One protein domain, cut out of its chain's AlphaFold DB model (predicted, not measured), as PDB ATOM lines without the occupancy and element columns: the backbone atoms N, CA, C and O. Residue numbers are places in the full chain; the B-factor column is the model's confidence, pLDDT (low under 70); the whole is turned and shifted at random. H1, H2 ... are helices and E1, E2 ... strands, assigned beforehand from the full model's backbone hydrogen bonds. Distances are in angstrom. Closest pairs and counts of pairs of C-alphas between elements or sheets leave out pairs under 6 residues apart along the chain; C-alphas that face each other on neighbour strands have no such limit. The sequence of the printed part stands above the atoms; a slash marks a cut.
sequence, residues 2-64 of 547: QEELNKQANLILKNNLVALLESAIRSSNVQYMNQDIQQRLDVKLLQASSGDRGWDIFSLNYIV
ATOM      1  N   GLN A   2      -8.302 -39.050 -23.677       81.62
ATOM      2  CA  GLN A   2      -9.343 -38.161 -24.204       81.62
ATOM      3  C   GLN A   2     -10.799 -38.566 -23.885       81.62
ATOM      4  O   GLN A   2     -11.586 -37.708 -23.498       81.62
ATOM      5  N   GLU A   3     -11.163 -39.843 -24.031       82.25
ATOM      6  CA  GLU A   3     -12.539 -40.311 -23.781       82.25
ATOM      7  C   GLU A   3     -12.976 -40.108 -22.324       82.25
ATOM      8  O   GLU A   3     -14.090 -39.659 -22.068       82.25
ATOM      9  N   GLU A   4     -12.075 -40.352 -21.371       80.88
ATOM     10  CA  GLU A   4     -12.320 -40.101 -19.947       80.88
ATOM     11  C   GLU A   4     -12.363 -38.598 -19.634       80.88
ATOM     12  O   GLU A   4     -13.217 -38.150 -18.876       80.88
ATOM     13  N   LEU A   5     -11.496 -37.795 -20.259       84.19
ATOM     14  CA  LEU A   5     -11.416 -36.350 -20.007       84.19
ATOM     15  C   LEU A   5     -12.583 -35.549 -20.610       84.19
ATOM     16  O   LEU A   5     -12.860 -34.432 -20.170       84.19
ATOM     17  N   ASN A   6     -13.281 -36.107 -21.601       83.19
ATOM     18  CA  ASN A   6     -14.487 -35.506 -22.174       83.19
ATOM     19  C   ASN A   6     -15.712 -35.606 -21.253       83.19
ATOM     20  O   ASN A   6     -16.676 -34.865 -21.460       83.19
ATOM     21  N   LYS A   7     -15.683 -36.492 -20.248       83.56
ATOM     22  CA  LYS A   7     -16.757 -36.632 -19.259       83.56
ATOM     23  C   LYS A   7     -16.797 -35.418 -18.321       83.56
ATOM     24  O   LYS A   7     -15.833 -34.654 -18.205       83.56
ATOM     25  N   GLN A   8     -17.935 -35.233 -17.653       79.81
ATOM     26  CA  GLN A   8     -18.074 -34.229 -16.594       79.81
ATOM     27  C   GLN A   8     -17.131 -34.550 -15.432       79.81
ATOM     28  O   GLN A   8     -16.921 -35.723 -15.122       79.81
ATOM     29  N   ALA A   9     -16.617 -33.515 -14.766       77.50
ATOM     30  CA  ALA A   9     -15.658 -33.646 -13.672       77.50
ATOM     31  C   ALA A   9     -16.095 -34.630 -12.563       77.50
ATOM     32  O   ALA A   9     -15.266 -35.369 -12.041       77.50
ATOM     33  N   ASN A  10     -17.399 -34.715 -12.273       77.25
ATOM     34  CA  ASN A  10     -17.958 -35.590 -11.231       77.25
ATOM     35  C   ASN A  10     -17.935 -37.089 -11.578       77.25
ATOM     36  O   ASN A  10     -18.030 -37.927 -10.688       77.25
ATOM     37  N   LEU A  11     -17.844 -37.437 -12.865       78.62
ATOM     38  CA  LEU A  11     -17.908 -38.823 -13.348       78.62
ATOM     39  C   LEU A  11     -16.521 -39.438 -13.570       78.62
ATOM     40  O   LEU A  11     -16.409 -40.557 -14.071       78.62
ATOM     41  N   ILE A  12     -15.460 -38.697 -13.253       80.81
ATOM     42  CA  ILE A  12     -14.093 -39.093 -13.565       80.81
ATOM     43  C   ILE A  12     -13.494 -39.845 -12.393       80.81
ATOM     44  O   ILE A  12     -13.335 -39.327 -11.291       80.81
ATOM     45  N   LEU A  13     -13.118 -41.090 -12.665       79.94
ATOM     46  CA  LEU A  13     -12.467 -41.956 -11.698       79.94
ATOM     47  C   LEU A  13     -10.951 -41.765 -11.787       79.94
ATOM     48  O   LEU A  13     -10.350 -42.051 -12.825       79.94
ATOM     49  N   LYS A  14     -10.321 -41.340 -10.681       83.50
ATOM     50  CA  LYS A  14      -8.856 -41.189 -10.588       83.50
ATOM     51  C   LYS A  14      -8.136 -42.465 -11.045       83.50
ATOM     52  O   LYS A  14      -7.198 -42.380 -11.828       83.50
ATOM     53  N   ASN A  15      -8.619 -43.636 -10.629       86.12
ATOM     54  CA  ASN A  15      -7.998 -44.929 -10.939       86.12
ATOM     55  C   ASN A  15      -7.894 -45.195 -12.452       86.12
ATOM     56  O   ASN A  15      -6.872 -45.695 -12.913       86.12
ATOM     57  N   ASN A  16      -8.903 -44.800 -13.238       87.19
ATOM     58  CA  ASN A  16      -8.869 -44.962 -14.694       87.19
ATOM     59  C   ASN A  16      -7.798 -44.067 -15.326       87.19
ATOM     60  O   ASN A  16      -7.106 -44.479 -16.254       87.19
ATOM     61  N   LEU A  17      -7.645 -42.841 -14.822       85.94
ATOM     62  CA  LEU A  17      -6.622 -41.917 -15.305       85.94
ATOM     63  C   LEU A  17      -5.214 -42.376 -14.930       85.94
ATOM     64  O   LEU A  17      -4.318 -42.252 -15.757       85.94
ATOM     65  N   VAL A  18      -5.031 -42.945 -13.737       88.44
ATOM     66  CA  VAL A  18      -3.754 -43.545 -13.321       88.44
ATOM     67  C   VAL A  18      -3.403 -44.733 -14.219       88.44
ATOM     68  O   VAL A  18      -2.311 -44.767 -14.773       88.44
ATOM     69  N   ALA A  19      -4.346 -45.645 -14.480       88.81
ATOM     70  CA  ALA A  19      -4.115 -46.770 -15.392       88.81
ATOM     71  C   ALA A  19      -3.763 -46.308 -16.821       88.81
ATOM     72  O   ALA A  19      -2.872 -46.860 -17.472       88.81
ATOM     73  N   LEU A  20      -4.428 -45.256 -17.315       89.12
ATOM     74  CA  LEU A  20      -4.113 -44.650 -18.610       89.12
ATOM     75  C   LEU A  20      -2.751 -43.945 -18.614       89.12
ATOM     76  O   LEU A  20      -2.072 -43.972 -19.640       89.12
ATOM     77  N   LEU A  21      -2.353 -43.327 -17.500       88.56
ATOM     78  CA  LEU A  21      -1.034 -42.723 -17.337       88.56
ATOM     79  C   LEU A  21       0.056 -43.797 -17.359       88.56
ATOM     80  O   LEU A  21       1.012 -43.661 -18.114       88.56
ATOM     81  N   GLU A  22      -0.112 -44.896 -16.622       88.12
ATOM     82  CA  GLU A  22       0.825 -46.023 -16.656       88.12
ATOM     83  C   GLU A  22       0.954 -46.618 -18.060       88.12
ATOM     84  O   GLU A  22       2.064 -46.856 -18.538       88.12
ATOM     85  N   SER A  23      -0.169 -46.824 -18.757       90.19
ATOM     86  CA  SER A  23      -0.144 -47.281 -20.147       90.19
ATOM     87  C   SER A  23       0.588 -46.288 -21.052       90.19
ATOM     88  O   SER A  23       1.327 -46.713 -21.940       90.19
ATOM     89  N   ALA A  24       0.408 -44.980 -20.836       89.44
ATOM     90  CA  ALA A  24       1.094 -43.945 -21.599       89.44
ATOM     91  C   ALA A  24       2.610 -43.959 -21.337       89.44
ATOM     92  O   ALA A  24       3.381 -43.897 -22.295       89.44
ATOM     93  N   ILE A  25       3.033 -44.118 -20.076       88.69
ATOM     94  CA  ILE A  25       4.446 -44.244 -19.682       88.69
ATOM     95  C   ILE A  25       5.083 -45.452 -20.373       88.69
ATOM     96  O   ILE A  25       6.121 -45.296 -21.015       88.69
ATOM     97  N   ARG A  26       4.432 -46.624 -20.322       88.38
ATOM     98  CA  ARG A  26       4.918 -47.857 -20.974       88.38
ATOM     99  C   ARG A  26       4.987 -47.733 -22.498       88.38
ATOM    100  O   ARG A  26       5.868 -48.309 -23.121       88.38
ATOM    101  N   SER A  27       4.069 -46.984 -23.111       90.56
ATOM    102  CA  SER A  27       4.058 -46.766 -24.567       90.56
ATOM    103  C   SER A  27       5.040 -45.692 -25.054       90.56
ATOM    104  O   SER A  27       5.232 -45.538 -26.258       90.56
ATOM    105  N   SER A  28       5.635 -44.927 -24.137       89.81
ATOM    106  CA  SER A  28       6.520 -43.802 -24.435       89.81
ATOM    107  C   SER A  28       7.985 -44.158 -24.173       89.81
ATOM    108  O   SER A  28       8.308 -45.147 -23.519       89.81
ATOM    109  N   ASN A  29       8.904 -43.304 -24.624       88.31
ATOM    110  CA  ASN A  29      10.333 -43.431 -24.314       88.31
ATOM    111  C   ASN A  29      10.649 -43.192 -22.826       88.31
ATOM    112  O   ASN A  29      11.761 -43.473 -22.385       88.31
ATOM    113  N   VAL A  30       9.673 -42.724 -22.041       85.06
ATOM    114  CA  VAL A  30       9.780 -42.580 -20.580       85.06
ATOM    115  C   VAL A  30      10.066 -43.924 -19.899       85.06
ATOM    116  O   VAL A  30      10.712 -43.934 -18.857       85.06
ATOM    117  N   GLN A  31       9.689 -45.054 -20.511       84.44
ATOM    118  CA  GLN A  31       9.989 -46.396 -19.990       84.44
ATOM    119  C   GLN A  31      11.489 -46.658 -19.763       84.44
ATOM    120  O   GLN A  31      11.841 -47.464 -18.908       84.44
ATOM    121  N   TYR A  32      12.367 -45.976 -20.510       85.62
ATOM    122  CA  TYR A  32      13.823 -46.114 -20.396       85.62
ATOM    123  C   TYR A  32      14.438 -45.157 -19.364       85.62
ATOM    124  O   TYR A  32      15.644 -45.198 -19.128       85.62
ATOM    125  N   MET A  33      13.639 -44.267 -18.768       84.06
ATOM    126  CA  MET A  33      14.094 -43.378 -17.699       84.06
ATOM    127  C   MET A  33      14.164 -44.131 -16.370       84.06
ATOM    128  O   MET A  33      13.535 -45.174 -16.205       84.06
ATOM    129  N   ASN A  34      14.902 -43.579 -15.406       84.56
ATOM    130  CA  ASN A  34      15.047 -44.171 -14.078       84.56
ATOM    131  C   ASN A  34      13.673 -44.472 -13.442       84.56
ATOM    132  O   ASN A  34      12.766 -43.633 -13.476       84.56
ATOM    133  N   GLN A  35      13.540 -45.667 -12.861       82.69
ATOM    134  CA  GLN A  35      12.319 -46.160 -12.227       82.69
ATOM    135  C   GLN A  35      11.835 -45.227 -11.106       82.69
ATOM    136  O   GLN A  35      10.628 -45.031 -10.960       82.69
ATOM    137  N   ASP A  36      12.756 -44.553 -10.415       82.44
ATOM    138  CA  ASP A  36      12.431 -43.568  -9.381       82.44
ATOM    139  C   ASP A  36      11.635 -42.380  -9.935       82.44
ATOM    140  O   ASP A  36      10.728 -41.876  -9.283       82.44
ATOM    141  N   ILE A  37      11.933 -41.920 -11.154       82.00
ATOM    142  CA  ILE A  37      11.216 -40.793 -11.777       82.00
ATOM    143  C   ILE A  37       9.818 -41.241 -12.213       82.00
ATOM    144  O   ILE A  37       8.857 -40.481 -12.091       82.00
ATOM    145  N   GLN A  38       9.695 -42.483 -12.690       82.69
ATOM    146  CA  GLN A  38       8.418 -43.051 -13.126       82.69
ATOM    147  C   GLN A  38       7.444 -43.204 -11.952       82.69
ATOM    148  O   GLN A  38       6.278 -42.840 -12.076       82.69
ATOM    149  N   GLN A  39       7.926 -43.688 -10.803       84.12
ATOM    150  CA  GLN A  39       7.108 -43.895  -9.601       84.12
ATOM    151  C   GLN A  39       6.686 -42.587  -8.918       84.12
ATOM    152  O   GLN A  39       5.694 -42.560  -8.194       84.12
ATOM    153  N   ARG A  40       7.409 -41.488  -9.165       86.50
ATOM    154  CA  ARG A  40       7.087 -40.167  -8.608       86.50
ATOM    155  C   ARG A  40       5.967 -39.444  -9.357       86.50
ATOM    156  O   ARG A  40       5.472 -38.440  -8.849       86.50
ATOM    157  N   LEU A  41       5.560 -39.905 -10.540       86.38
ATOM    158  CA  LEU A  41       4.495 -39.270 -11.315       86.38
ATOM    159  C   LEU A  41       3.118 -39.830 -10.922       86.38
ATOM    160  O   LEU A  41       2.827 -40.996 -11.165       86.38
ATOM    161  N   ASP A  42       2.245 -38.981 -10.382       86.44
ATOM    162  CA  ASP A  42       0.854 -39.321 -10.051       86.44
ATOM    163  C   ASP A  42      -0.131 -38.363 -10.744       86.44
ATOM    164  O   ASP A  42       0.211 -37.259 -11.174       86.44
ATOM    165  N   VAL A  43      -1.391 -38.777 -10.838       87.06
ATOM    166  CA  VAL A  43      -2.500 -37.939 -11.296       87.06
ATOM    167  C   VAL A  43      -3.121 -37.220 -10.101       87.06
ATOM    168  O   VAL A  43      -3.551 -37.837  -9.123       87.06
ATOM    169  N   LYS A  44      -3.259 -35.898 -10.200       85.00
ATOM    170  CA  LYS A  44      -3.989 -35.075  -9.234       85.00
ATOM    171  C   LYS A  44      -5.195 -34.437  -9.903       85.00
ATOM    172  O   LYS A  44      -5.076 -33.793 -10.939       85.00
ATOM    173  N   LEU A  45      -6.358 -34.608  -9.283       84.75
ATOM    174  CA  LEU A  45      -7.586 -33.940  -9.695       84.75
ATOM    175  C   LEU A  45      -7.752 -32.662  -8.873       84.75
ATOM    176  O   LEU A  45      -7.653 -32.689  -7.645       84.75
ATOM    177  N   LEU A  46      -7.944 -31.538  -9.558       82.62
ATOM    178  CA  LEU A  46      -8.268 -30.256  -8.939       82.62
ATOM    179  C   LEU A  46      -9.740 -30.238  -8.495       82.62
ATOM    180  O   LEU A  46     -10.545 -31.049  -8.953       82.62
ATOM    181  N   GLN A  47     -10.088 -29.323  -7.586       76.75
ATOM    182  CA  GLN A  47     -11.474 -29.158  -7.139       76.75
ATOM    183  C   GLN A  47     -12.359 -28.777  -8.331       76.75
ATOM    184  O   GLN A  47     -12.093 -27.790  -9.012       76.75
ATOM    185  N   ALA A  48     -13.392 -29.580  -8.575       74.00
ATOM    186  CA  ALA A  48     -14.321 -29.373  -9.673       74.00
ATOM    187  C   ALA A  48     -15.297 -28.233  -9.355       74.00
ATOM    188  O   ALA A  48     -15.944 -28.243  -8.306       74.00
ATOM    189  N   SER A  49     -15.447 -27.288 -10.280       74.06
ATOM    190  CA  SER A  49     -16.540 -26.316 -10.275       74.06
ATOM    191  C   SER A  49     -17.734 -26.837 -11.081       74.06
ATOM    192  O   SER A  49     -17.628 -27.760 -11.896       74.06
ATOM    193  N   SER A  50     -18.913 -26.253 -10.849       61.59
ATOM    194  CA  SER A  50     -20.136 -26.635 -11.566       61.59
ATOM    195  C   SER A  50     -19.992 -26.349 -13.066       61.59
ATOM    196  O   SER A  50     -19.937 -25.191 -13.467       61.59
ATOM    197  N   GLY A  51     -19.951 -27.402 -13.889       68.62
ATOM    198  CA  GLY A  51     -19.816 -27.309 -15.352       68.62
ATOM    199  C   GLY A  51     -18.440 -27.696 -15.908       68.62
ATOM    200  O   GLY A  51     -18.292 -27.772 -17.131       68.62
ATOM    201  N   ASP A  52     -17.466 -27.996 -15.045       77.56
ATOM    202  CA  ASP A  52     -16.118 -28.375 -15.472       77.56
ATOM    203  C   ASP A  52     -16.084 -29.761 -16.129       77.56
ATOM    204  O   ASP A  52     -16.794 -30.705 -15.746       77.56
ATOM    205  N   ARG A  53     -15.219 -29.901 -17.138       81.75
ATOM    206  CA  ARG A  53     -14.927 -31.186 -17.785       81.75
ATOM    207  C   ARG A  53     -13.646 -31.775 -17.206       81.75
ATOM    208  O   ARG A  53     -12.842 -31.077 -16.595       81.75
ATOM    209  N   GLY A  54     -13.400 -33.052 -17.476       81.00
ATOM    210  CA  GLY A  54     -12.154 -33.716 -17.086       81.00
ATOM    211  C   GLY A  54     -10.882 -33.002 -17.493       81.00
ATOM    212  O   GLY A  54      -9.907 -32.988 -16.750       81.00
ATOM    213  N   TRP A  55     -10.914 -32.357 -18.651       84.88
ATOM    214  CA  TRP A  55      -9.816 -31.540 -19.149       84.88
ATOM    215  C   TRP A  55      -9.409 -30.376 -18.239       84.88
ATOM    216  O   TRP A  55      -8.253 -29.966 -18.311       84.88
ATOM    217  N   ASP A  56     -10.343 -29.842 -17.450       84.12
ATOM    218  CA  ASP A  56     -10.136 -28.676 -16.585       84.12
ATOM    219  C   ASP A  56      -9.643 -29.088 -15.188       84.12
ATOM    220  O   ASP A  56      -8.849 -28.376 -14.576       84.12
ATOM    221  N   ILE A  57     -10.054 -30.270 -14.710       85.06
ATOM    222  CA  ILE A  57      -9.647 -30.804 -13.400       85.06
ATOM    223  C   ILE A  57      -8.364 -31.639 -13.440       85.06
ATOM    224  O   ILE A  57      -7.748 -31.860 -12.398       85.06
ATOM    225  N   PHE A  58      -7.972 -32.146 -14.611       88.38
ATOM    226  CA  PHE A  58      -6.811 -33.018 -14.750       88.38
ATOM    227  C   PHE A  58      -5.502 -32.264 -14.514       88.38
ATOM    228  O   PHE A  58      -5.231 -31.249 -15.154       88.38
ATOM    229  N   SER A  59      -4.651 -32.818 -13.653       88.44
ATOM    230  CA  SER A  59      -3.295 -32.332 -13.454       88.44
ATOM    231  C   SER A  59      -2.322 -33.460 -13.118       88.44
ATOM    232  O   SER A  59      -2.715 -34.519 -12.621       88.44
ATOM    233  N   LEU A  60      -1.039 -33.234 -13.390       88.56
ATOM    234  CA  LEU A  60       0.037 -34.147 -13.008       88.56
ATOM    235  C   LEU A  60       0.675 -33.659 -11.710       88.56
ATOM    236  O   LEU A  60       0.914 -32.466 -11.526       88.56
ATOM    237  N   ASN A  61       0.947 -34.593 -10.810       87.44
ATOM    238  CA  ASN A  61       1.611 -34.340  -9.547       87.44
ATOM    239  C   ASN A  61       2.932 -35.094  -9.501       87.44
ATOM    240  O   ASN A  61       2.999 -36.262  -9.875       87.44
ATOM    241  N   TYR A  62       3.966 -34.416  -9.020       88.19
ATOM    242  CA  TYR A  62       5.275 -35.011  -8.816       88.19
ATOM    243  C   TYR A  62       5.489 -35.216  -7.317       88.19
ATOM    244  O   TYR A  62       5.549 -34.251  -6.554       88.19
ATOM    245  N   ILE A  63       5.534 -36.477  -6.889       85.69
ATOM    246  CA  ILE A  63       5.719 -36.875  -5.495       85.69
ATOM    247  C   ILE A  63       7.199 -36.710  -5.146       85.69
ATOM    248  O   ILE A  63       8.068 -37.448  -5.616       85.69
ATOM    249  N   VAL A  64       7.486 -35.714  -4.314       84.69
ATOM    250  CA  VAL A  64       8.838 -35.436  -3.832       84.69
ATOM    251  C   VAL A  64       8.979 -35.957  -2.411       84.69
ATOM    252  O   VAL A  64       8.213 -35.575  -1.531       84.69
TER     253      VAL A  64
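AT A GLANCE: This is residues 2 to 64 of the 547 residues of the protein "Spindle pole body component" of Pseudocohnilembus persalinus (UniProt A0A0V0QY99). A ribbon of two antiparallel strands, E1 and E2, has the long helix H2 packed on E1. The short helices H3 and H4 make the turn from H2 back to E1 at one end of an elongated shape; H1, H5 and the loop of residues 46 to 53 lie toward the other end. The printed part has 63 residues, with five named helices and two named strands in the order H1, H2, H3, H4, E1, H5, E2, and its class is mixed, helices and strands. It is only just compact, close to loose, with a radius of gyration of the C-alphas of 12.8 A and spans of 39 by 25 by 15 A.

IN THESE COORDINATES: H1 is residues 2 to 5, 5.0 A long, and begins with C-alpha 2 at (-9.343, -38.161, -24.204). H2, the longest helix, is residues 14 to 27 and measures 19.8 A; its C-alpha 14 is at (-8.856, -41.189, -10.588). H3, residues 29 to 32, measures 5.9 A, and H4, residues 35 to 39, measures 6.3 A. E1 is residues 41 to 45, 13.3 A long. H5 is residues 54 to 57, 5.3 A long. E2, residues 58 to 62, is 13.6 A long and ends with C-alpha 62 at (5.275, -35.011, -8.816).

HOW THE PARTS SIT: E1 and E2 are antiparallel neighbours, with 142 degrees between their directions. C-alphas 43 and 60 face each other at 4.9 A. N 44 and O 59 are within hydrogen-bond range at 2.8 A, as are N 61 and O 42, also at 2.8 A. H2 and E1 have 7 pairs of C-alphas within 8 A, the closest being those of Val 18 and Val 43, 6.1 A apart. H2 and E2 are apart. H2 and H3 are close but not clearly touching, the closest C-alphas being those of Ile 25 and Gln 31 at 6.0 A. H3 and H4 are also close but not clearly touching, with C-alphas of Val 30 and Gln 38 closest at 7.6 A. H1 and H5 only just touch, with 3 pairs of C-alphas within 8 A; the closest are those of Leu 5 and Gly 54, 4.0 A apart. H2 and H4 have every O i to N i+4 pair within hydrogen-bond range; H1, H3 and H5 are too short for such a pair.

THE WHOLE: The two C-alphas farthest apart are those of Tyr 32 and Ser 50, at 40.1 A. The printed part has no cut, and no link is long; H1 to H2 and E1 to H5 are short, with 8 residues each. The mean pLDDT of the printed part is 83.8, and residues 50 to 51 are under 70.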